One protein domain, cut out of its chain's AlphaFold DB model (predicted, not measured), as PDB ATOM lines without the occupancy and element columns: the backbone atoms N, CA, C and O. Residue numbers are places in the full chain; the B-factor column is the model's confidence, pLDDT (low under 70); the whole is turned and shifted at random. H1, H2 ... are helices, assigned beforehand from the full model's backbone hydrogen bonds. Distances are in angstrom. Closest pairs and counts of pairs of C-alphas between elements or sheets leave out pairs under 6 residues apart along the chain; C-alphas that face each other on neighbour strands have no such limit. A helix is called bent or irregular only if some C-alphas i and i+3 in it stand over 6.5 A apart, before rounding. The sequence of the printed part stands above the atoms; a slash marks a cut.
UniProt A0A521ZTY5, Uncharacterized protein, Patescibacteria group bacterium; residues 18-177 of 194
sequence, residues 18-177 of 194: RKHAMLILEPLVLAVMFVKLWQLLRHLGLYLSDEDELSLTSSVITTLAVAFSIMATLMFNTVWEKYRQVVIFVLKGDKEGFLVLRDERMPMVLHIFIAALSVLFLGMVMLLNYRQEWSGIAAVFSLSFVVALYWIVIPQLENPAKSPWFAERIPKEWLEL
ATOM      1  N   ARG A  18     152.884 111.471  88.827       90.00
ATOM      2  CA  ARG A  18     151.441 111.198  88.838       90.00
ATOM      3  C   ARG A  18     150.607 112.480  88.775       90.00
ATOM      4  O   ARG A  18     149.659 112.532  88.001       90.00
ATOM      5  N   LYS A  19     150.951 113.511  89.559       86.69
ATOM      6  CA  LYS A  19     150.248 114.809  89.535       86.69
ATOM      7  C   LYS A  19     150.347 115.480  88.157       86.69
ATOM      8  O   LYS A  19     149.345 115.966  87.649       86.69
ATOM      9  N   HIS A  20     151.527 115.460  87.532       87.81
ATOM     10  CA  HIS A  20     151.730 116.039  86.197       87.81
ATOM     11  C   HIS A  20     151.062 115.215  85.090       87.81
ATOM     12  O   HIS A  20     150.542 115.776  84.135       87.81
ATOM     13  N   ALA A  21     151.027 113.890  85.228       90.56
ATOM     14  CA  ALA A  21     150.302 113.024  84.310       90.56
ATOM     15  C   ALA A  21     148.789 113.287  84.386       90.56
ATOM     16  O   ALA A  21     148.151 113.428  83.350       90.56
ATOM     17  N   MET A  22     148.227 113.430  85.594       90.94
ATOM     18  CA  MET A  22     146.813 113.786  85.789       90.94
ATOM     19  C   MET A  22     146.476 115.153  85.180       90.94
ATOM     20  O   MET A  22     145.468 115.276  84.494       90.94
ATOM     21  N   LEU A  23     147.376 116.130  85.326       90.88
ATOM     22  CA  LEU A  23     147.260 117.454  84.708       90.88
ATOM     23  C   LEU A  23     147.137 117.439  83.180       90.88
ATOM     24  O   LEU A  23     146.553 118.358  82.618       90.88
ATOM     25  N   ILE A  24     147.701 116.433  82.509       94.19
ATOM     26  CA  ILE A  24     147.621 116.271  81.048       94.19
ATOM     27  C   ILE A  24     146.456 115.354  80.668       94.19
ATOM     28  O   ILE A  24     145.808 115.555  79.642       94.19
ATOM     29  N   LEU A  25     146.166 114.351  81.495       96.38
ATOM     30  CA  LEU A  25     145.112 113.380  81.231       96.38
ATOM     31  C   LEU A  25     143.718 114.014  81.293       96.38
ATOM     32  O   LEU A  25     142.892 113.734  80.431       96.38
ATOM     33  N   GLU A  26     143.459 114.877  82.274       95.56
ATOM     34  CA  GLU A  26     142.181 115.588  82.401       95.56
ATOM     35  C   GLU A  26     141.817 116.412  81.147       95.56
ATOM     36  O   GLU A  26     140.749 116.164  80.577       95.56
ATOM     37  N   PRO A  27     142.674 117.326  80.635       97.06
ATOM     38  CA  PRO A  27     142.361 118.063  79.413       97.06
ATOM     39  C   PRO A  27     142.310 117.157  78.181       97.06
ATOM     40  O   PRO A  27     141.554 117.443  77.257       97.06
ATOM     41  N   LEU A  28     143.046 116.040  78.165       98.06
ATOM     42  CA  LEU A  28     142.971 115.054  77.086       98.06
ATOM     43  C   LEU A  28     141.598 114.369  77.031       98.06
ATOM     44  O   LEU A  28     141.021 114.253  75.952       98.06
ATOM     45  N   VAL A  29     141.045 113.962  78.177       98.00
ATOM     46  CA  VAL A  29     139.695 113.380  78.250       98.00
ATOM     47  C   VAL A  29     138.645 114.402  77.812       98.00
ATOM     48  O   VAL A  29     137.785 114.073  76.994       98.00
ATOM     49  N   LEU A  30     138.739 115.646  78.293       97.75
ATOM     50  CA  LEU A  30     137.849 116.731  77.867       97.75
ATOM     51  C   LEU A  30     137.926 116.959  76.351       97.75
ATOM     52  O   LEU A  30     136.890 117.032  75.691       97.75
ATOM     53  N   ALA A  31     139.131 117.000  75.781       98.38
ATOM     54  CA  ALA A  31     139.323 117.203  74.350       98.38
ATOM     55  C   ALA A  31     138.715 116.074  73.508       98.38
ATOM     56  O   ALA A  31     138.037 116.330  72.513       98.38
ATOM     57  N   VAL A  32     138.879 114.815  73.934       98.50
ATOM     58  CA  VAL A  32     138.226 113.667  73.285       98.50
ATOM     59  C   VAL A  32     136.701 113.790  73.348       98.50
ATOM     60  O   VAL A  32     136.035 113.533  72.344       98.50
ATOM     61  N   MET A  33     136.134 114.221  74.480       98.38
ATOM     62  CA  MET A  33     134.688 114.448  74.589       98.38
ATOM     63  C   MET A  33     134.201 115.540  73.631       98.38
ATOM     64  O   MET A  33     133.178 115.347  72.975       98.38
ATOM     65  N   PHE A  34     134.942 116.641  73.480       98.56
ATOM     66  CA  PHE A  34     134.602 117.689  72.511       98.56
ATOM     67  C   PHE A  34     134.699 117.212  71.061       98.56
ATOM     68  O   PHE A  34     133.824 117.542  70.265       98.56
ATOM     69  N   VAL A  35     135.687 116.382  70.714       98.69
ATOM     70  CA  VAL A  35     135.749 115.748  69.384       98.69
ATOM     71  C   VAL A  35     134.523 114.867  69.146       98.69
ATOM     72  O   VAL A  35     133.939 114.917  68.067       98.69
ATOM     73  N   LYS A  36     134.089 114.082  70.140       98.50
ATOM     74  CA  LYS A  36     132.877 113.257  70.020       98.50
ATOM     75  C   LYS A  36     131.610 114.088  69.882       98.50
ATOM     76  O   LYS A  36     130.770 113.765  69.047       98.50
ATOM     77  N   LEU A  37     131.501 115.173  70.644       98.38
ATOM     78  CA  LEU A  37     130.412 116.130  70.502       98.38
ATOM     79  C   LEU A  37     130.409 116.757  69.101       98.38
ATOM     80  O   LEU A  37     129.368 116.801  68.460       98.38
ATOM     81  N   TRP A  38     131.568 117.172  68.591       98.38
ATOM     82  CA  TRP A  38     131.708 117.709  67.238       98.38
ATOM     83  C   TRP A  38     131.296 116.697  66.160       98.38
ATOM     84  O   TRP A  38     130.511 117.034  65.277       98.38
ATOM     85  N   GLN A  39     131.759 115.446  66.257       98.19
ATOM     86  CA  GLN A  39     131.354 114.376  65.338       98.19
ATOM     87  C   GLN A  39     129.830 114.175  65.347       98.19
ATOM     88  O   GLN A  39     129.231 114.006  64.286       98.19
ATOM     89  N   LEU A  40     129.196 114.237  66.525       98.12
ATOM     90  CA  LEU A  40     127.741 114.159  66.661       98.12
ATOM     91  C   LEU A  40     127.040 115.349  65.992       98.12
ATOM     92  O   LEU A  40     126.117 115.135  65.212       98.12
ATOM     93  N   LEU A  41     127.486 116.584  66.249       97.25
ATOM     94  CA  LEU A  41     126.932 117.788  65.615       97.25
ATOM     95  C   LEU A  41     127.018 117.696  64.087       97.25
ATOM     96  O   LEU A  41     126.027 117.925  63.396       97.25
ATOM     97  N   ARG A  42     128.168 117.261  63.563       95.88
ATOM     98  CA  ARG A  42     128.370 117.060  62.127       95.88
ATOM     99  C   ARG A  42     127.428 116.001  61.556       95.88
ATOM    100  O   ARG A  42     126.861 116.210  60.489       95.88
ATOM    101  N   HIS A  43     127.226 114.890  62.265       96.50
ATOM    102  CA  HIS A  43     126.291 113.843  61.845       96.50
ATOM    103  C   HIS A  43     124.831 114.325  61.824       96.50
ATOM    104  O   HIS A  43     124.055 113.891  60.979       96.50
ATOM    105  N   LEU A  44     124.474 115.259  62.710       97.44
ATOM    106  CA  LEU A  44     123.163 115.914  62.742       97.44
ATOM    107  C   LEU A  44     123.002 117.026  61.689       97.44
ATOM    108  O   LEU A  44     121.949 117.656  61.639       97.44
ATOM    109  N   GLY A  45     124.021 117.293  60.866       96.25
ATOM    110  CA  GLY A  45     123.989 118.382  59.887       96.25
ATOM    111  C   GLY A  45     124.135 119.777  60.505       96.25
ATOM    112  O   GLY A  45     123.783 120.765  59.871       96.25
ATOM    113  N   LEU A  46     124.625 119.870  61.747       95.56
ATOM    114  CA  LEU A  46     124.825 121.134  62.457       95.56
ATOM    115  C   LEU A  46     126.226 121.679  62.171       95.56
ATOM    116  O   LEU A  46     127.160 121.482  62.950       95.56
ATOM    117  N   TYR A  47     126.362 122.347  61.033       94.69
ATOM    118  CA  TYR A  47     127.565 123.064  60.612       94.69
ATOM    119  C   TYR A  47     127.176 124.269  59.741       94.69
ATOM    120  O   TYR A  47     126.050 124.358  59.252       94.69
ATOM    121  N   LEU A  48     128.092 125.222  59.586       90.75
ATOM    122  CA  LEU A  48     127.894 126.423  58.772       90.75
ATOM    123  C   LEU A  48     127.906 126.085  57.280       90.75
ATOM    124  O   LEU A  48     128.637 125.197  56.848       90.75
ATOM    125  N   SER A  49     127.111 126.813  56.494       87.75
ATOM    126  CA  SER A  49     127.123 126.681  55.037       87.75
ATOM    127  C   SER A  49     128.466 127.143  54.450       87.75
ATOM    128  O   SER A  49     129.135 128.002  55.028       87.75
ATOM    129  N   ASP A  50     128.846 126.614  53.284       84.62
ATOM    130  CA  ASP A  50     130.106 126.974  52.610       84.62
ATOM    131  C   ASP A  50     130.190 128.483  52.276       84.62
ATOM    132  O   ASP A  50     131.281 129.057  52.239       84.62
ATOM    133  N   GLU A  51     129.046 129.143  52.050       79.81
ATOM    134  CA  GLU A  51     128.968 130.588  51.783       79.81
ATOM    135  C   GLU A  51     129.254 131.417  53.046       79.81
ATOM    136  O   GLU A  51     130.015 132.389  52.999       79.81
ATOM    137  N   ASP A  52     128.714 130.997  54.195       79.75
ATOM    138  CA  ASP A  52     128.935 131.659  55.486       79.75
ATOM    139  C   ASP A  52     130.346 131.390  56.036       79.75
ATOM    140  O   ASP A  52     130.926 132.226  56.740       79.75
ATOM    141  N   GLU A  53     130.923 130.233  55.696       76.75
ATOM    142  CA  GLU A  53     132.229 129.791  56.176       76.75
ATOM    143  C   GLU A  53     133.332 130.787  55.803       76.75
ATOM    144  O   GLU A  53     134.147 131.138  56.655       76.75
ATOM    145  N   LEU A  54     133.362 131.314  54.575       77.12
ATOM    146  CA  LEU A  54     134.455 132.192  54.139       77.12
ATOM    147  C   LEU A  54     134.516 133.500  54.953       77.12
ATOM    148  O   LEU A  54     135.592 133.940  55.374       77.12
ATOM    149  N   SER A  55     133.357 134.114  55.200       74.06
ATOM    150  CA  SER A  55     133.255 135.389  55.920       74.06
ATOM    151  C   SER A  55     133.455 135.206  57.428       74.06
ATOM    152  O   SER A  55     134.209 135.954  58.061       74.06
ATOM    153  N   LEU A  56     132.858 134.158  58.011       76.50
ATOM    154  CA  LEU A  56     132.956 133.867  59.444       76.50
ATOM    155  C   LEU A  56     134.339 133.339  59.847       76.50
ATOM    156  O   LEU A  56     134.874 133.745  60.882       76.50
ATOM    157  N   THR A  57     134.952 132.479  59.031       77.00
ATOM    158  CA  THR A  57     136.266 131.886  59.335       77.00
ATOM    159  C   THR A  57     137.373 132.930  59.281       77.00
ATOM    160  O   THR A  57     138.256 132.940  60.136       77.00
ATOM    161  N   SER A  58     137.326 133.844  58.308       76.44
ATOM    162  CA  SER A  58     138.378 134.850  58.140       76.44
ATOM    163  C   SER A  58     138.309 135.962  59.190       76.44
ATOM    164  O   SER A  58     139.350 136.362  59.716       76.44
ATOM    165  N   SER A  59     137.109 136.432  59.547       87.75
ATOM    166  CA  SER A  59     136.939 137.586  60.440       87.75
ATOM    167  C   SER A  59     136.645 137.195  61.891       87.75
ATOM    168  O   SER A  59     137.385 137.585  62.798       87.75
ATOM    169  N   VAL A  60     135.601 136.398  62.134       91.38
ATOM    170  CA  VAL A  60     135.100 136.109  63.487       91.38
ATOM    171  C   VAL A  60     136.038 135.167  64.226       91.38
ATOM    172  O   VAL A  60     136.453 135.481  65.340       91.38
ATOM    173  N   ILE A  61     136.425 134.047  63.611       93.19
ATOM    174  CA  ILE A  61     137.312 133.064  64.253       93.19
ATOM    175  C   ILE A  61     138.680 133.681  64.542       93.19
ATOM    176  O   ILE A  61     139.174 133.548  65.659       93.19
ATOM    177  N   THR A  62     139.255 134.424  63.593       93.56
ATOM    178  CA  THR A  62     140.517 135.151  63.803       93.56
ATOM    179  C   THR A  62     140.404 136.161  64.946       93.56
ATOM    180  O   THR A  62     141.263 136.192  65.826       93.56
ATOM    181  N   THR A  63     139.327 136.953  64.985       95.44
ATOM    182  CA  THR A  63     139.102 137.943  66.052       95.44
ATOM    183  C   THR A  63     138.952 137.272  67.416       95.44
ATOM    184  O   THR A  63     139.588 137.699  68.379       95.44
ATOM    185  N   LEU A  64     138.168 136.193  67.504       95.25
ATOM    186  CA  LEU A  64     138.000 135.414  68.733       95.25
ATOM    187  C   LEU A  64     139.314 134.767  69.175       95.25
ATOM    188  O   LEU A  64     139.638 134.827  70.357       95.25
ATOM    189  N   ALA A  65     140.094 134.209  68.247       93.81
ATOM    190  CA  ALA A  65     141.392 133.610  68.538       93.81
ATOM    191  C   ALA A  65     142.372 134.638  69.111       93.81
ATOM    192  O   ALA A  65     143.024 134.372  70.123       93.81
ATOM    193  N   VAL A  66     142.452 135.830  68.508       95.88
ATOM    194  CA  VAL A  66     143.305 136.927  68.989       95.88
ATOM    195  C   VAL A  66     142.825 137.423  70.352       95.88
ATOM    196  O   VAL A  66     143.626 137.492  71.285       95.88
ATOM    197  N   ALA A  67     141.530 137.712  70.502       95.94
ATOM    198  CA  ALA A  67     140.959 138.190  71.759       95.94
ATOM    199  C   ALA A  67     141.155 137.179  72.899       95.94
ATOM    200  O   ALA A  67     141.607 137.546  73.984       95.94
ATOM    201  N   PHE A  68     140.882 135.897  72.638       94.94
ATOM    202  CA  PHE A  68     141.116 134.814  73.587       94.94
ATOM    203  C   PHE A  68     142.595 134.707  73.953       94.94
ATOM    204  O   PHE A  68     142.915 134.656  75.136       94.94
ATOM    205  N   SER A  69     143.500 134.735  72.969       94.44
ATOM    206  CA  SER A  69     144.943 134.621  73.214       94.44
ATOM    207  C   SER A  69     145.462 135.765  74.085       94.44
ATOM    208  O   SER A  69     146.158 135.510  75.065       94.44
ATOM    209  N   ILE A  70     145.075 137.013  73.791       95.88
ATOM    210  CA  ILE A  70     145.460 138.185  74.593       95.88
ATOM    211  C   ILE A  70     144.970 138.022  76.035       95.88
ATOM    212  O   ILE A  70     145.759 138.150  76.972       95.88
ATOM    213  N   MET A  71     143.691 137.689  76.226       94.31
ATOM    214  CA  MET A  71     143.119 137.522  77.565       94.31
ATOM    215  C   MET A  71     143.755 136.361  78.330       94.31
ATOM    216  O   MET A  71     144.097 136.514  79.503       94.31
ATOM    217  N   ALA A  72     143.969 135.223  77.671       93.31
ATOM    218  CA  ALA A  72     144.613 134.058  78.259       93.31
ATOM    219  C   ALA A  72     146.059 134.363  78.672       93.31
ATOM    220  O   ALA A  72     146.470 133.990  79.770       93.31
ATOM    221  N   THR A  73     146.822 135.087  77.844       95.00
ATOM    222  CA  THR A  73     148.179 135.536  78.183       95.00
ATOM    223  C   THR A  73     148.180 136.498  79.368       95.00
ATOM    224  O   THR A  73     148.986 136.320  80.280       95.00
ATOM    225  N   LEU A  74     147.280 137.487  79.395       94.62
ATOM    226  CA  LEU A  74     147.173 138.427  80.514       94.62
ATOM    227  C   LEU A  74     146.856 137.697  81.823       94.62
ATOM    228  O   LEU A  74     147.594 137.848  82.794       94.62
ATOM    229  N   MET A  75     145.828 136.844  81.829       94.62
ATOM    230  CA  MET A  75     145.457 136.060  83.009       94.62
ATOM    231  C   MET A  75     146.592 135.142  83.458       94.62
ATOM    232  O   MET A  75     146.910 135.106  84.647       94.62
ATOM    233  N   PHE A  76     147.233 134.437  82.521       95.00
ATOM    234  CA  PHE A  76     148.359 133.562  82.827       95.00
ATOM    235  C   PHE A  76     149.517 134.332  83.464       95.00
ATOM    236  O   PHE A  76     150.033 133.905  84.493       95.00
ATOM    237  N   ASN A  77     149.895 135.484  82.907       95.44
ATOM    238  CA  ASN A  77     150.966 136.313  83.455       95.44
ATOM    239  C   ASN A  77     150.635 136.812  84.865       95.44
ATOM    240  O   ASN A  77     151.493 136.746  85.743       95.44
ATOM    241  N   THR A  78     149.396 137.247  85.109       94.31
ATOM    242  CA  THR A  78     148.949 137.684  86.437       94.31
ATOM    243  C   THR A  78     149.037 136.554  87.463       94.31
ATOM    244  O   THR A  78     149.644 136.734  88.521       94.31
ATOM    245  N   VAL A  79     148.498 135.365  87.162       94.69
ATOM    246  CA  VAL A  79     148.572 134.238  88.111       94.69
ATOM    247  C   VAL A  79     149.985 133.699  88.270       94.69
ATOM    248  O   VAL A  79     150.354 133.271  89.363       94.69
ATOM    249  N   TRP A  80     150.788 133.731  87.208       95.56
ATOM    250  CA  TRP A  80     152.178 133.300  87.247       95.56
ATOM    251  C   TRP A  80     153.021 134.214  88.134       95.56
ATOM    252  O   TRP A  80     153.803 133.733  88.956       95.56
ATOM    253  N   GLU A  81     152.825 135.525  88.010       95.81
ATOM    254  CA  GLU A  81     153.500 136.513  88.842       95.81
ATOM    255  C   GLU A  81     153.133 136.334  90.316       95.81
ATOM    256  O   GLU A  81     154.018 136.203  91.165       95.81
ATOM    257  N   LYS A  82     151.834 136.218  90.610       94.50
ATOM    258  CA  LYS A  82     151.345 135.928  91.960       94.50
ATOM    259  C   LYS A  82     151.957 134.638  92.513       94.50
ATOM    260  O   LYS A  82     152.487 134.626  93.625       94.50
ATOM    261  N   TYR A  83     151.929 133.556  91.735       95.19
ATOM    262  CA  TYR A  83     152.524 132.275  92.112       95.19
ATOM    263  C   TYR A  83     154.016 132.427  92.450       95.19
ATOM    264  O   TYR A  83     154.476 131.928  93.479       95.19
ATOM    265  N   ARG A  84     154.771 133.167  91.632       95.56
ATOM    266  CA  ARG A  84     156.193 133.443  91.866       95.56
ATOM    267  C   ARG A  84     156.421 134.213  93.167       95.56
ATOM    268  O   ARG A  84     157.327 133.857  93.921       95.56
ATOM    269  N   GLN A  85     155.609 135.226  93.454       96.44
ATOM    270  CA  GLN A  85     155.714 136.004  94.692       96.44
ATOM    271  C   GLN A  85     155.419 135.148  95.927       96.44
ATOM    272  O   GLN A  85     156.214 135.140  96.867       96.44
ATOM    273  N   VAL A  86     154.363 134.330  95.885       95.12
ATOM    274  CA  VAL A  86     154.051 133.357  96.944       95.12
ATOM    275  C   VAL A  86     155.230 132.415  97.201       95.12
ATOM    276  O   VAL A  86     155.613 132.187  98.351       95.12
ATOM    277  N   VAL A  87     155.838 131.882  96.136       94.44
ATOM    278  CA  VAL A  87     157.025 131.023  96.243       94.44
ATOM    279  C   VAL A  87     158.169 131.761  96.940       94.44
ATOM    280  O   VAL A  87     158.803 131.199  97.835       94.44
ATOM    281  N   ILE A  88     158.426 133.014  96.561       95.81
ATOM    282  CA  ILE A  88     159.481 133.839  97.159       95.81
ATOM    283  C   ILE A  88     159.222 134.068  98.652       95.81
ATOM    284  O   ILE A  88     160.142 133.865  99.444       95.81
ATOM    285  N   PHE A  89     158.003 134.432  99.056       96.50
ATOM    286  CA  PHE A  89     157.669 134.673 100.463       96.50
ATOM    287  C   PHE A  89     157.857 133.429 101.327       96.50
ATOM    288  O   PHE A  89     158.528 133.480 102.359       96.50
ATOM    289  N   VAL A  90     157.395 132.271 100.855       94.75
ATOM    290  CA  VAL A  90     157.590 131.001 101.568       94.75
ATOM    291  C   VAL A  90     159.071 130.631 101.671       94.75
ATOM    292  O   VAL A  90     159.516 130.174 102.722       94.75
ATOM    293  N   LEU A  91     159.866 130.850 100.616       93.38
ATOM    294  CA  LEU A  91     161.309 130.589 100.659       93.38
ATOM    295  C   LEU A  91     162.062 131.554 101.584       93.38
ATOM    296  O   LEU A  91     163.045 131.147 102.203       93.38
ATOM    297  N   LYS A  92     161.607 132.807 101.689       96.25
ATOM    298  CA  LYS A  92     162.177 133.824 102.584       96.25
ATOM    299  C   LYS A  92     161.692 133.709 104.032       96.25
ATOM    300  O   LYS A  92     162.263 134.361 104.899       96.25
ATOM    301  N   GLY A  93     160.683 132.882 104.308       95.25
ATOM    302  CA  GLY A  93     160.065 132.812 105.633       95.25
ATOM    303  C   GLY A  93     159.170 134.016 105.951       95.25
ATOM    304  O   GLY A  93     158.855 134.242 107.115       95.25
ATOM    305  N   ASP A  94     158.757 134.770 104.933       97.00
ATOM    306  CA  ASP A  94     157.888 135.935 105.066       97.00
ATOM    307  C   ASP A  94     156.420 135.495 105.134       97.00
ATOM    308  O   ASP A  94     155.744 135.292 104.121       97.00
ATOM    309  N   LYS A  95     155.949 135.274 106.363       96.38
ATOM    310  CA  LYS A  95     154.577 134.835 106.630       96.38
ATOM    311  C   LYS A  95     153.557 135.909 106.255       96.38
ATOM    312  O   LYS A  95     152.505 135.576 105.719       96.38
ATOM    313  N   GLU A  96     153.851 137.168 106.552       95.62
ATOM    314  CA  GLU A  96     152.926 138.280 106.339       95.62
ATOM    315  C   GLU A  96     152.682 138.501 104.845       95.62
ATOM    316  O   GLU A  96     151.534 138.449 104.405       95.62
ATOM    317  N   GLY A  97     153.752 138.598 104.045       95.44
ATOM    318  CA  GLY A  97     153.639 138.723 102.589       95.44
ATOM    319  C   GLY A  97     152.914 137.536 101.947       95.44
ATOM    320  O   GLY A  97     152.109 137.706 101.029       95.44
ATOM    321  N   PHE A  98     153.133 136.320 102.463       96.12
ATOM    322  CA  PHE A  98     152.387 135.142 102.024       96.12
ATOM    323  C   PHE A  98     150.879 135.279 102.274       96.12
ATOM    324  O   PHE A  98     150.097 134.986 101.371       96.12
ATOM    325  N   LEU A  99     150.473 135.700 103.475       95.06
ATOM    326  CA  LEU A  99     149.064 135.805 103.863       95.06
ATOM    327  C   LEU A  99     148.311 136.854 103.041       95.06
ATOM    328  O   LEU A  99     147.196 136.571 102.611       95.06
ATOM    329  N   VAL A 100     148.942 137.998 102.751       93.50
ATOM    330  CA  VAL A 100     148.366 139.041 101.881       93.50
ATOM    331  C   VAL A 100     148.015 138.474 100.503       93.50
ATOM    332  O   VAL A 100     146.898 138.647 100.023       93.50
ATOM    333  N   LEU A 101     148.937 137.733  99.879       94.00
ATOM    334  CA  LEU A 101     148.710 137.182  98.538       94.00
ATOM    335  C   LEU A 101     147.882 135.895  98.526       94.00
ATOM    336  O   LEU A 101     147.307 135.543  97.496       94.00
ATOM    337  N   ARG A 102     147.843 135.128  99.619       92.69
ATOM    338  CA  ARG A 102     147.160 133.824  99.661       92.69
ATOM    339  C   ARG A 102     145.691 133.950  99.249       92.69
ATOM    340  O   ARG A 102     145.226 133.153  98.423       92.69
ATOM    341  N   ASP A 103     145.020 134.964  99.786       88.75
ATOM    342  CA  ASP A 103     143.573 135.155  99.657       88.75
ATOM    343  C   ASP A 103     143.191 136.133  98.539       88.75
ATOM    344  O   ASP A 103     142.033 136.165  98.125       88.75
ATOM    345  N   GLU A 104     144.163 136.842  97.958       90.12
ATOM    346  CA  GLU A 104     143.948 137.677  96.777       90.12
ATOM    347  C   GLU A 104     143.592 136.809  95.560       90.12
ATOM    348  O   GLU A 104     144.446 136.178  94.941       90.12
ATOM    349  N   ARG A 105     142.313 136.725  95.205       88.81
ATOM    350  CA  ARG A 105     141.853 135.983  94.025       88.81
ATOM    351  C   ARG A 105     141.767 136.895  92.815       88.81
ATOM    352  O   ARG A 105     141.459 138.080  92.942       88.81
ATOM    353  N   MET A 106     141.979 136.332  91.630       90.69
ATOM    354  CA  MET A 106     141.618 137.045  90.415       90.69
ATOM    355  C   MET A 106     140.112 137.328  90.441       90.69
ATOM    356  O   MET A 106     139.325 136.437  90.785       90.69
ATOM    357  N   PRO A 107     139.684 138.536  90.043       92.25
ATOM    358  CA  PRO A 107     138.272 138.867  89.976       92.25
ATOM    359  C   PRO A 107     137.478 137.820  89.186       92.25
ATOM    360  O   PRO A 107     137.848 137.445  88.070       92.25
ATOM    361  N   MET A 108     136.352 137.366  89.743       91.38
ATOM    362  CA  MET A 108     135.487 136.359  89.109       91.38
ATOM    363  C   MET A 108     135.005 136.799  87.719       91.38
ATOM    364  O   MET A 108     134.837 135.969  86.829       91.38
ATOM    365  N   VAL A 109     134.862 138.108  87.498       93.38
ATOM    366  CA  VAL A 109     134.504 138.676  86.193       93.38
ATOM    367  C   VAL A 109     135.507 138.311  85.090       93.38
ATOM    368  O   VAL A 109     135.085 138.012  83.977       93.38
ATOM    369  N   LEU A 110     136.813 138.248  85.388       92.44
ATOM    370  CA  LEU A 110     137.826 137.863  84.399       92.44
ATOM    371  C   LEU A 110     137.682 136.392  84.005       92.44
ATOM    372  O   LEU A 110     137.769 136.063  82.825       92.44
ATOM    373  N   HIS A 111     137.383 135.525  84.978       90.50
ATOM    374  CA  HIS A 111     137.081 134.117  84.726       90.50
ATOM    375  C   HIS A 111     135.835 133.956  83.846       90.50
ATOM    376  O   HIS A 111     135.861 133.226  82.860       90.50
ATOM    377  N   ILE A 112     134.751 134.671  84.144       93.62
ATOM    378  CA  ILE A 112     133.532 134.617  83.323       93.62
ATOM    379  C   ILE A 112     133.821 135.093  81.895       93.62
ATOM    380  O   ILE A 112     133.373 134.473  80.931       93.62
ATOM    381  N   PHE A 113     134.608 136.159  81.748       93.69
ATOM    382  CA  PHE A 113     134.943 136.712  80.442       93.69
ATOM    383  C   PHE A 113     135.756 135.734  79.583       93.69
ATOM    384  O   PHE A 113     135.392 135.473  78.436       93.69
ATOM    385  N   ILE A 114     136.810 135.121  80.140       94.19
ATOM    386  CA  ILE A 114     137.583 134.106  79.411       94.19
ATOM    387  C   ILE A 114     136.750 132.845  79.132       94.19
ATOM    388  O   ILE A 114     136.939 132.223  78.087       94.19
ATOM    389  N   ALA A 115     135.793 132.486  79.999       94.44
ATOM    390  CA  ALA A 115     134.863 131.374  79.762       94.44
ATOM    391  C   ALA A 115     133.958 131.640  78.568       94.44
ATOM    392  O   ALA A 115     133.878 130.801  77.671       94.44
ATOM    393  N   ALA A 116     133.341 132.819  78.517       96.25
ATOM    394  CA  ALA A 116     132.503 133.222  77.397       96.25
ATOM    395  C   ALA A 116     133.294 133.212  76.079       96.25
ATOM    396  O   ALA A 116     132.852 132.600  75.107       96.25
ATOM    397  N   LEU A 117     134.500 133.796  76.062       95.94
ATOM    398  CA  LEU A 117     135.373 133.771  74.882       95.94
ATOM    399  C   LEU A 117     135.774 132.347  74.476       95.94
ATOM    400  O   LEU A 117     135.736 132.029  73.291       95.94
ATOM    401  N   SER A 118     136.112 131.481  75.437       96.12
ATOM    402  CA  SER A 118     136.470 130.080  75.171       96.12
ATOM    403  C   SER A 118     135.322 129.322  74.511       96.12
ATOM    404  O   SER A 118     135.536 128.615  73.530       96.12
ATOM    405  N   VAL A 119     134.105 129.469  75.046       96.69
ATOM    406  CA  VAL A 119     132.905 128.788  74.541       96.69
ATOM    407  C   VAL A 119     132.548 129.289  73.148       96.69
ATOM    408  O   VAL A 119     132.295 128.473  72.267       96.69
ATOM    409  N   LEU A 120     132.571 130.607  72.925       96.25
ATOM    410  CA  LEU A 120     132.306 131.184  71.608       96.25
ATOM    411  C   LEU A 120     133.348 130.733  70.583       96.25
ATOM    412  O   LEU A 120     132.988 130.298  69.494       96.25
ATOM    413  N   PHE A 121     134.633 130.786  70.936       96.00
ATOM    414  CA  PHE A 121     135.708 130.394  70.031       96.00
ATOM    415  C   PHE A 121     135.645 128.904  69.683       96.00
ATOM    416  O   PHE A 121     135.638 128.549  68.505       96.00
ATOM    417  N   LEU A 122     135.528 128.030  70.689       97.12
ATOM    418  CA  LEU A 122     135.410 126.590  70.473       97.12
ATOM    419  C   LEU A 122     134.126 126.234  69.715       97.12
ATOM    420  O   LEU A 122     134.175 125.409  68.809       97.12
ATOM    421  N   GLY A 123     133.005 126.883  70.035       96.50
ATOM    422  CA  GLY A 123     131.733 126.692  69.345       96.50
ATOM    423  C   GLY A 123     131.820 127.039  67.860       96.50
ATOM    424  O   GLY A 123     131.435 126.227  67.025       96.50
ATOM    425  N   MET A 124     132.402 128.192  67.517       95.31
ATOM    426  CA  MET A 124     132.597 128.586  66.116       95.31
ATOM    427  C   MET A 124     133.497 127.604  65.362       95.31
ATOM    428  O   MET A 124     133.179 127.230  64.240       95.31
ATOM    429  N   VAL A 125     134.583 127.139  65.987       95.94
ATOM    430  CA  VAL A 125     135.483 126.132  65.399       95.94
ATOM    431  C   VAL A 125     134.767 124.794  65.199       95.94
ATOM    432  O   VAL A 125     134.929 124.162  64.161       95.94
ATOM    433  N   MET A 126     133.928 124.370  66.146       96.75
ATOM    434  CA  MET A 126     133.132 123.146  66.010       96.75
ATOM    435  C   MET A 126     132.075 123.239  64.901       96.75
ATOM    436  O   MET A 126     131.751 122.225  64.293       96.75
ATOM    437  N   LEU A 127     131.542 124.426  64.616       95.88
ATOM    438  CA  LEU A 127     130.536 124.614  63.568       95.88
ATOM    439  C   LEU A 127     131.133 124.715  62.154       95.88
ATOM    440  O   LEU A 127     130.372 124.797  61.192       95.88
ATOM    441  N   LEU A 128     132.461 124.693  61.993       94.31
ATOM    442  CA  LEU A 128     133.093 124.715  60.671       94.31
ATOM    443  C   LEU A 128     132.835 123.432  59.872       94.31
ATOM    444  O   LEU A 128     132.925 122.313  60.394       94.31
ATOM    445  N   ASN A 129     132.597 123.594  58.569       94.12
ATOM    446  CA  ASN A 129     132.395 122.491  57.638       94.12
ATOM    447  C   ASN A 129     133.732 121.937  57.113       94.12
ATOM    448  O   ASN A 129     134.128 122.111  55.961       94.12
ATOM    449  N   TYR A 130     134.460 121.223  57.972       92.88
ATOM    450  CA  TYR A 130     135.740 120.634  57.583       92.88
ATOM    451  C   TYR A 130     135.596 119.655  56.407       92.88
ATOM    452  O   TYR A 130     135.013 118.577  56.544       92.88
ATOM    453  N   ARG A 131     136.232 119.984  55.273       92.56
ATOM    454  CA  ARG A 131     136.298 119.106  54.087       92.56
ATOM    455  C   ARG A 131     136.869 117.726  54.412       92.56
ATOM    456  O   ARG A 131     136.359 116.713  53.945       92.56
ATOM    457  N   GLN A 132     137.931 117.685  55.216       96.25
ATOM    458  CA  GLN A 132     138.558 116.451  55.683       96.25
ATOM    459  C   GLN A 132     138.243 116.237  57.162       96.25
ATOM    460  O   GLN A 132     138.489 117.118  57.986       96.25
ATOM    461  N   GLU A 133     137.752 115.047  57.516       95.50
ATOM    462  CA  GLU A 133     137.397 114.727  58.905       95.50
ATOM    463  C   GLU A 133     138.596 114.865  59.853       95.50
ATOM    464  O   GLU A 133     138.470 115.443  60.930       95.50
ATOM    465  N   TRP A 134     139.778 114.418  59.422       97.56
ATOM    466  CA  TRP A 134     141.008 114.521  60.207       97.56
ATOM    467  C   TRP A 134     141.398 115.962  60.545       97.56
ATOM    468  O   TRP A 134     141.911 116.204  61.636       97.56
ATOM    469  N   SER A 135     141.117 116.924  59.660       96.88
ATOM    470  CA  SER A 135     141.353 118.345  59.937       96.88
ATOM    471  C   SER A 135     140.444 118.851  61.056       96.88
ATOM    472  O   SER A 135     140.918 119.551  61.948       96.88
ATOM    473  N   GLY A 136     139.169 118.449  61.049       96.62
ATOM    474  CA  GLY A 136     138.221 118.796  62.108       96.62
ATOM    475  C   GLY A 136     138.575 118.157  63.448       96.62
ATOM    476  O   GLY A 136     138.623 118.852  64.462       96.62
ATOM    477  N   ILE A 137     138.945 116.870  63.446       98.25
ATOM    478  CA  ILE A 137     139.450 116.177  64.640       98.25
ATOM    479  C   ILE A 137     140.656 116.925  65.213       98.25
ATOM    480  O   ILE A 137     140.659 117.253  66.396       98.25
ATOM    481  N   ALA A 138     141.665 117.223  64.389       98.31
ATOM    482  CA  ALA A 138     142.882 117.892  64.839       98.31
ATOM    483  C   ALA A 138     142.602 119.297  65.392       98.31
ATOM    484  O   ALA A 138     143.132 119.650  66.448       98.31
ATOM    485  N   ALA A 139     141.758 120.083  64.719       97.19
ATOM    486  CA  ALA A 139     141.420 121.441  65.131       97.19
ATOM    487  C   ALA A 139     140.628 121.463  66.448       97.19
ATOM    488  O   ALA A 139     141.052 122.111  67.408       97.19
ATOM    489  N   VAL A 140     139.523 120.711  66.524       98.31
ATOM    490  CA  VAL A 140     138.668 120.653  67.718       98.31
ATOM    491  C   VAL A 140     139.431 120.059  68.896       98.31
ATOM    492  O   VAL A 140     139.373 120.619  69.991       98.31
ATOM    493  N   PHE A 141     140.196 118.981  68.687       98.62
ATOM    494  CA  PHE A 141     141.030 118.388  69.735       98.62
ATOM    495  C   PHE A 141     142.055 119.389  70.266       98.62
ATOM    496  O   PHE A 141     142.118 119.614  71.470       98.62
ATOM    497  N   SER A 142     142.835 120.019  69.383       97.94
ATOM    498  CA  SER A 142     143.912 120.924  69.801       97.94
ATOM    499  C   SER A 142     143.365 122.131  70.558       97.94
ATOM    500  O   SER A 142     143.881 122.476  71.621       97.94
ATOM    501  N   LEU A 143     142.291 122.747  70.050       97.62
ATOM    502  CA  LEU A 143     141.696 123.914  70.693       97.62
ATOM    503  C   LEU A 143     141.069 123.559  72.044       97.62
ATOM    504  O   LEU A 143     141.367 124.210  73.044       97.62
ATOM    505  N   SER A 144     140.235 122.519  72.095       98.19
ATOM    506  CA  SER A 144     139.599 122.093  73.347       98.19
ATOM    507  C   SER A 144     140.620 121.630  74.386       98.19
ATOM    508  O   SER A 144     140.458 121.946  75.561       98.19
ATOM    509  N   PHE A 145     141.706 120.969  73.968       98.12
ATOM    510  CA  PHE A 145     142.813 120.595  74.847       98.12
ATOM    511  C   PHE A 145     143.496 121.822  75.454       98.12
ATOM    512  O   PHE A 145     143.672 121.880  76.670       98.12
ATOM    513  N   VAL A 146     143.854 122.822  74.637       96.38
ATOM    514  CA  VAL A 146     144.491 124.061  75.117       96.38
ATOM    515  C   VAL A 146     143.560 124.821  76.058       96.38
ATOM    516  O   VAL A 146     143.980 125.210  77.147       96.38
ATOM    517  N   VAL A 147     142.291 124.990  75.682       96.31
ATOM    518  CA  VAL A 147     141.277 125.640  76.523       96.31
ATOM    519  C   VAL A 147     141.142 124.902  77.857       96.31
ATOM    520  O   VAL A 147     141.259 125.520  78.913       96.31
ATOM    521  N   ALA A 148     140.968 123.580  77.837       96.75
ATOM    522  CA  ALA A 148     140.865 122.770  79.048       96.75
ATOM    523  C   ALA A 148     142.122 122.871  79.926       96.75
ATOM    524  O   ALA A 148     142.016 123.000  81.145       96.75
ATOM    525  N   LEU A 149     143.311 122.873  79.319       95.06
ATOM    526  CA  LEU A 149     144.570 123.027  80.040       95.06
ATOM    527  C   LEU A 149     144.633 124.375  80.772       95.06
ATOM    528  O   LEU A 149     145.002 124.405  81.944       95.06
ATOM    529  N   TYR A 150     144.214 125.473  80.132       93.62
ATOM    530  CA  TYR A 150     144.107 126.782  80.785       93.62
ATOM    531  C   TYR A 150     143.172 126.738  81.999       93.62
ATOM    532  O   TYR A 150     143.548 127.197  83.080       93.62
ATOM    533  N   TRP A 151     141.994 126.131  81.842       93.62
ATOM    534  CA  TRP A 151     140.997 126.002  82.909       93.62
ATOM    535  C   TRP A 151     141.461 125.165  84.098       93.62
ATOM    536  O   TRP A 151     141.022 125.402  85.220       93.62
ATOM    537  N   ILE A 152     142.363 124.212  83.876       93.31
ATOM    538  CA  ILE A 152     142.907 123.357  84.934       93.31
ATOM    539  C   ILE A 152     144.123 124.010  85.603       93.31
ATOM    540  O   ILE A 152     144.255 123.967  86.827       93.31
ATOM    541  N   VAL A 153     145.011 124.636  84.826       92.56
ATOM    542  CA  VAL A 153     146.274 125.195  85.332       92.56
ATOM    543  C   VAL A 153     146.064 126.510  86.084       92.56
ATOM    544  O   VAL A 153     146.650 126.682  87.155       92.56
ATOM    545  N   ILE A 154     145.222 127.423  85.583       93.00
ATOM    546  CA  ILE A 154     145.012 128.747  86.201       93.00
ATOM    547  C   ILE A 154     144.583 128.629  87.678       93.00
ATOM    548  O   ILE A 154     145.280 129.187  88.532       93.00
ATOM    549  N   PRO A 155     143.541 127.849  88.041       90.75
ATOM    550  CA  PRO A 155     143.122 127.721  89.438       90.75
ATOM    551  C   PRO A 155     144.188 127.102  90.351       90.75
ATOM    552  O   PRO A 155     144.222 127.380  91.552       90.75
ATOM    553  N   GLN A 156     145.066 126.253  89.806       91.12
ATOM    554  CA  GLN A 156     146.159 125.643  90.567       91.12
ATOM    555  C   GLN A 156     147.314 126.611  90.827       91.12
ATOM    556  O   GLN A 156     147.961 126.512  91.870       91.12
ATOM    557  N   LEU A 157     147.578 127.535  89.900       92.00
ATOM    558  CA  LEU A 157     148.539 128.622  90.107       92.00
ATOM    559  C   LEU A 157     147.984 129.670  91.074       92.00
ATOM    560  O   LEU A 157     148.703 130.157  91.943       92.00
ATOM    561  N   GLU A 158     146.691 129.969  90.971       92.19
ATOM    562  CA  GLU A 158     146.025 130.952  91.818       92.19
ATOM    563  C   GLU A 158     145.863 130.474  93.269       92.19
ATOM    564  O   GLU A 158     145.883 131.281  94.206       92.19
ATOM    565  N   ASN A 159     145.669 129.165  93.480       90.75
ATOM    566  CA  ASN A 159     145.504 128.566  94.799       90.75
ATOM    567  C   ASN A 159     146.786 127.876  95.297       90.75
ATOM    568  O   ASN A 159     147.025 126.708  94.974       90.75
ATOM    569  N   PRO A 160     147.562 128.529  96.182       89.00
ATOM    570  CA  PRO A 160     148.814 127.963  96.668       89.00
ATOM    571  C   PRO A 160     148.627 126.678  97.484       89.00
ATOM    572  O   PRO A 160     149.526 125.841  97.501       89.00
ATOM    573  N   ALA A 161     147.451 126.468  98.088       87.81
ATOM    574  CA  ALA A 161     147.130 125.243  98.820       87.81
ATOM    575  C   ALA A 161     146.910 124.036  97.893       87.81
ATOM    576  O   ALA A 161     147.164 122.897  98.280       87.81
ATOM    577  N   LYS A 162     146.435 124.277  96.663       85.69
ATOM    578  CA  LYS A 162     146.148 123.229  95.668       85.69
ATOM    579  C   LYS A 162     147.284 123.032  94.664       85.69
ATOM    580  O   LYS A 162     147.257 122.061  93.914       85.69
ATOM    581  N   SER A 163     148.280 123.917  94.663       86.25
ATOM    582  CA  SER A 163     149.406 123.886  93.733       86.25
ATOM    583  C   SER A 163     150.196 122.567  93.831       86.25
ATOM    584  O   SER A 163     150.868 122.322  94.842       86.25
ATOM    585  N   PRO A 164     150.201 121.713  92.788       83.06
ATOM    586  CA  PRO A 164     150.936 120.449  92.821       83.06
ATOM    587  C   PRO A 164     152.458 120.644  92.874       83.06
ATOM    588  O   PRO A 164     153.170 119.718  93.269       83.06
ATOM    589  N   TRP A 165     152.951 121.830  92.502       83.12
ATOM    590  CA  TRP A 165     154.376 122.149  92.392       83.12
ATOM    591  C   TRP A 165     155.005 122.602  93.711       83.12
ATOM    592  O   TRP A 165     156.170 122.290  93.978       83.12
ATOM    593  N   PHE A 166     154.251 123.337  94.535       86.25
ATOM    594  CA  PHE A 166     154.829 124.059  95.670       86.25
ATOM    595  C   PHE A 166     154.099 123.878  97.007       86.25
ATOM    596  O   PHE A 166     154.729 124.091  98.041       86.25
ATOM    597  N   ALA A 167     152.848 123.398  97.025       87.31
ATOM    598  CA  ALA A 167     152.052 123.296  98.255       87.31
ATOM    599  C   ALA A 167     152.757 122.522  99.388       87.31
ATOM    600  O   ALA A 167     152.695 122.919 100.545       87.31
ATOM    601  N   GLU A 168     153.516 121.467  99.062       86.75
ATOM    602  CA  GLU A 168     154.258 120.648 100.042       86.75
ATOM    603  C   GLU A 168     155.355 121.417 100.807       86.75
ATOM    604  O   GLU A 168     155.886 120.909 101.795       86.75
ATOM    605  N   ARG A 169     155.745 122.608 100.339       88.44
ATOM    606  CA  ARG A 169     156.762 123.456 100.981       88.44
ATOM    607  C   ARG A 169     156.167 124.523 101.896       88.44
ATOM    608  O   ARG A 169     156.924 125.142 102.638       88.44
ATOM    609  N   ILE A 170     154.856 124.734 101.838       91.94
ATOM    610  CA  ILE A 170     154.167 125.747 102.633       91.94
ATOM    611  C   ILE A 170     153.923 125.173 104.039       91.94
ATOM    612  O   ILE A 170     153.413 124.054 104.150       91.94
ATOM    613  N   PRO A 171     154.297 125.882 105.119       93.25
ATOM    614  CA  PRO A 171     153.955 125.460 106.474       93.25
ATOM    615  C   PRO A 171     152.434 125.337 106.642       93.25
ATOM    616  O   PRO A 171     151.693 126.231 106.232       93.25
ATOM    617  N   LYS A 172     151.958 124.240 107.246       92.44
ATOM    618  CA  LYS A 172     150.512 123.999 107.421       92.44
ATOM    619  C   LYS A 172     149.864 125.101 108.253       92.44
ATOM    620  O   LYS A 172     148.808 125.599 107.883       92.44
ATOM    621  N   GLU A 173     150.573 125.568 109.278       94.44
ATOM    622  CA  GLU A 173     150.139 126.670 110.135       94.44
ATOM    623  C   GLU A 173     149.924 128.002 109.388       94.44
ATOM    624  O   GLU A 173     149.288 128.904 109.919       94.44
ATOM    625  N   TRP A 174     150.463 128.170 108.175       94.56
ATOM    626  CA  TRP A 174     150.214 129.362 107.352       94.56
ATOM    627  C   TRP A 174     148.973 129.203 106.471       94.56
ATOM    628  O   TRP A 174     148.321 130.191 106.139       94.56
ATOM    629  N   LEU A 175     148.651 127.970 106.075       92.50
ATOM    630  CA  LEU A 175     147.459 127.664 105.283       92.50
ATOM    631  C   LEU A 175     146.186 127.709 106.132       92.50
ATOM    632  O   LEU A 175     145.143 128.090 105.619       92.50
ATOM    633  N   GLU A 176     146.286 127.332 107.405       92.94
ATOM    634  CA  GLU A 176     145.159 127.256 108.345       92.94
ATOM    635  C   GLU A 176     144.867 128.587 109.056       92.94
ATOM    636  O   GLU A 176     143.841 128.714 109.717       92.94
ATOM    637  N   LEU A 177     145.757 129.578 108.941       93.38
ATOM    638  CA  LEU A 177     145.616 130.843 109.656       93.38
ATOM    639  C   LEU A 177     144.499 131.716 109.074       93.38
ATOM    640  O   LEU A 177     144.459 131.938 107.859       93.38
TER     641      LEU A 177
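What this domain is: This is residues 18 to 177 of the 194 residues of an uncharacterized protein of Patescibacteria group bacterium (UniProt A0A521ZTY5). This is an elongated stack of long helices: H2 runs nearly the full length along one side, H4 and H5 pack on it to make a three-helix bundle, and H1 packs on H5 on the side away from H2. At one end the short H3 folds back on the last part of H2, with the tiny H6 near H3. The printed part has 160 residues, with six named helices from H1 to H6 and no named strand; the class is all helix. It is loose, with a radius of gyration of the C-alphas of 19.5 A, and its spans are 62 by 31 by 18 A.

How they stand to each other: Start with H1, residues 18 to 43, which touches H5, residues 133 to 158; their closest C-alphas, Ala 31 and Phe 145, are 4.9 A apart, and they run opposite ways at a steep tilt of 40 degrees. H2, residues 50 to 92, touches H4, residues 108 to 126, with residues 61 to 75 alone; the closest C-alphas, Leu 64 and Phe 121, are 5.7 A apart, and the tilt of 36 degrees is only just steep. Look next at residues 72 to 83 of H2, which touch H5, closest at the C-alphas of Val 79 and Glu 158, 5.6 A apart; the two run the same way at a shallow tilt of 27 degrees. H4 and H5 are a hairpin at a shallow tilt of 9 degrees, closest at the C-alphas of Met 126 and Val 140, 6.3 A apart. H2, H4 and H5 form an up and down bundle, each running against the one before it in the chain. H2 and H3, residues 95 to 103, are a hairpin too, with the C-alphas of Phe 89 and Phe 98 closest at 5.5 A. H6, residues 172 to 175, is close to H3 but not clearly touching, with the C-alphas of Lys 95 and Trp 174 closest at 7.0 A. Every O i to N i+4 pair is within hydrogen-bond range in H4, against 21 of 22 in H1, 35 of 39 in H2, 4 of 5 in H3 and 20 of 22 in H5; H6 is too short for such a pair.

Where its parts are: Find C-alpha 18 at (151.441, 111.198, 88.838), where H1 begins its 37.0 A. H2 then covers 59.8 A to C-alpha 92 at (162.177, 133.824, 102.584), with a kink of 41 degrees near residue 57. H3 is only just irregular: C-alphas 100 and 103 are 6.6 A apart. H4 measures 26.7 A and H5 37.7 A; H6 ends at C-alpha 175, (147.459, 127.664, 105.283).

The domain as a whole: The two C-alphas farthest apart, Glu 51 and Gly 93, are 62.2 A apart. The printed part has no cut, and its one long link, residues 159 to 171, joins H5 to H6. The mean pLDDT of the printed part is 93.3, and no printed residue is under 70.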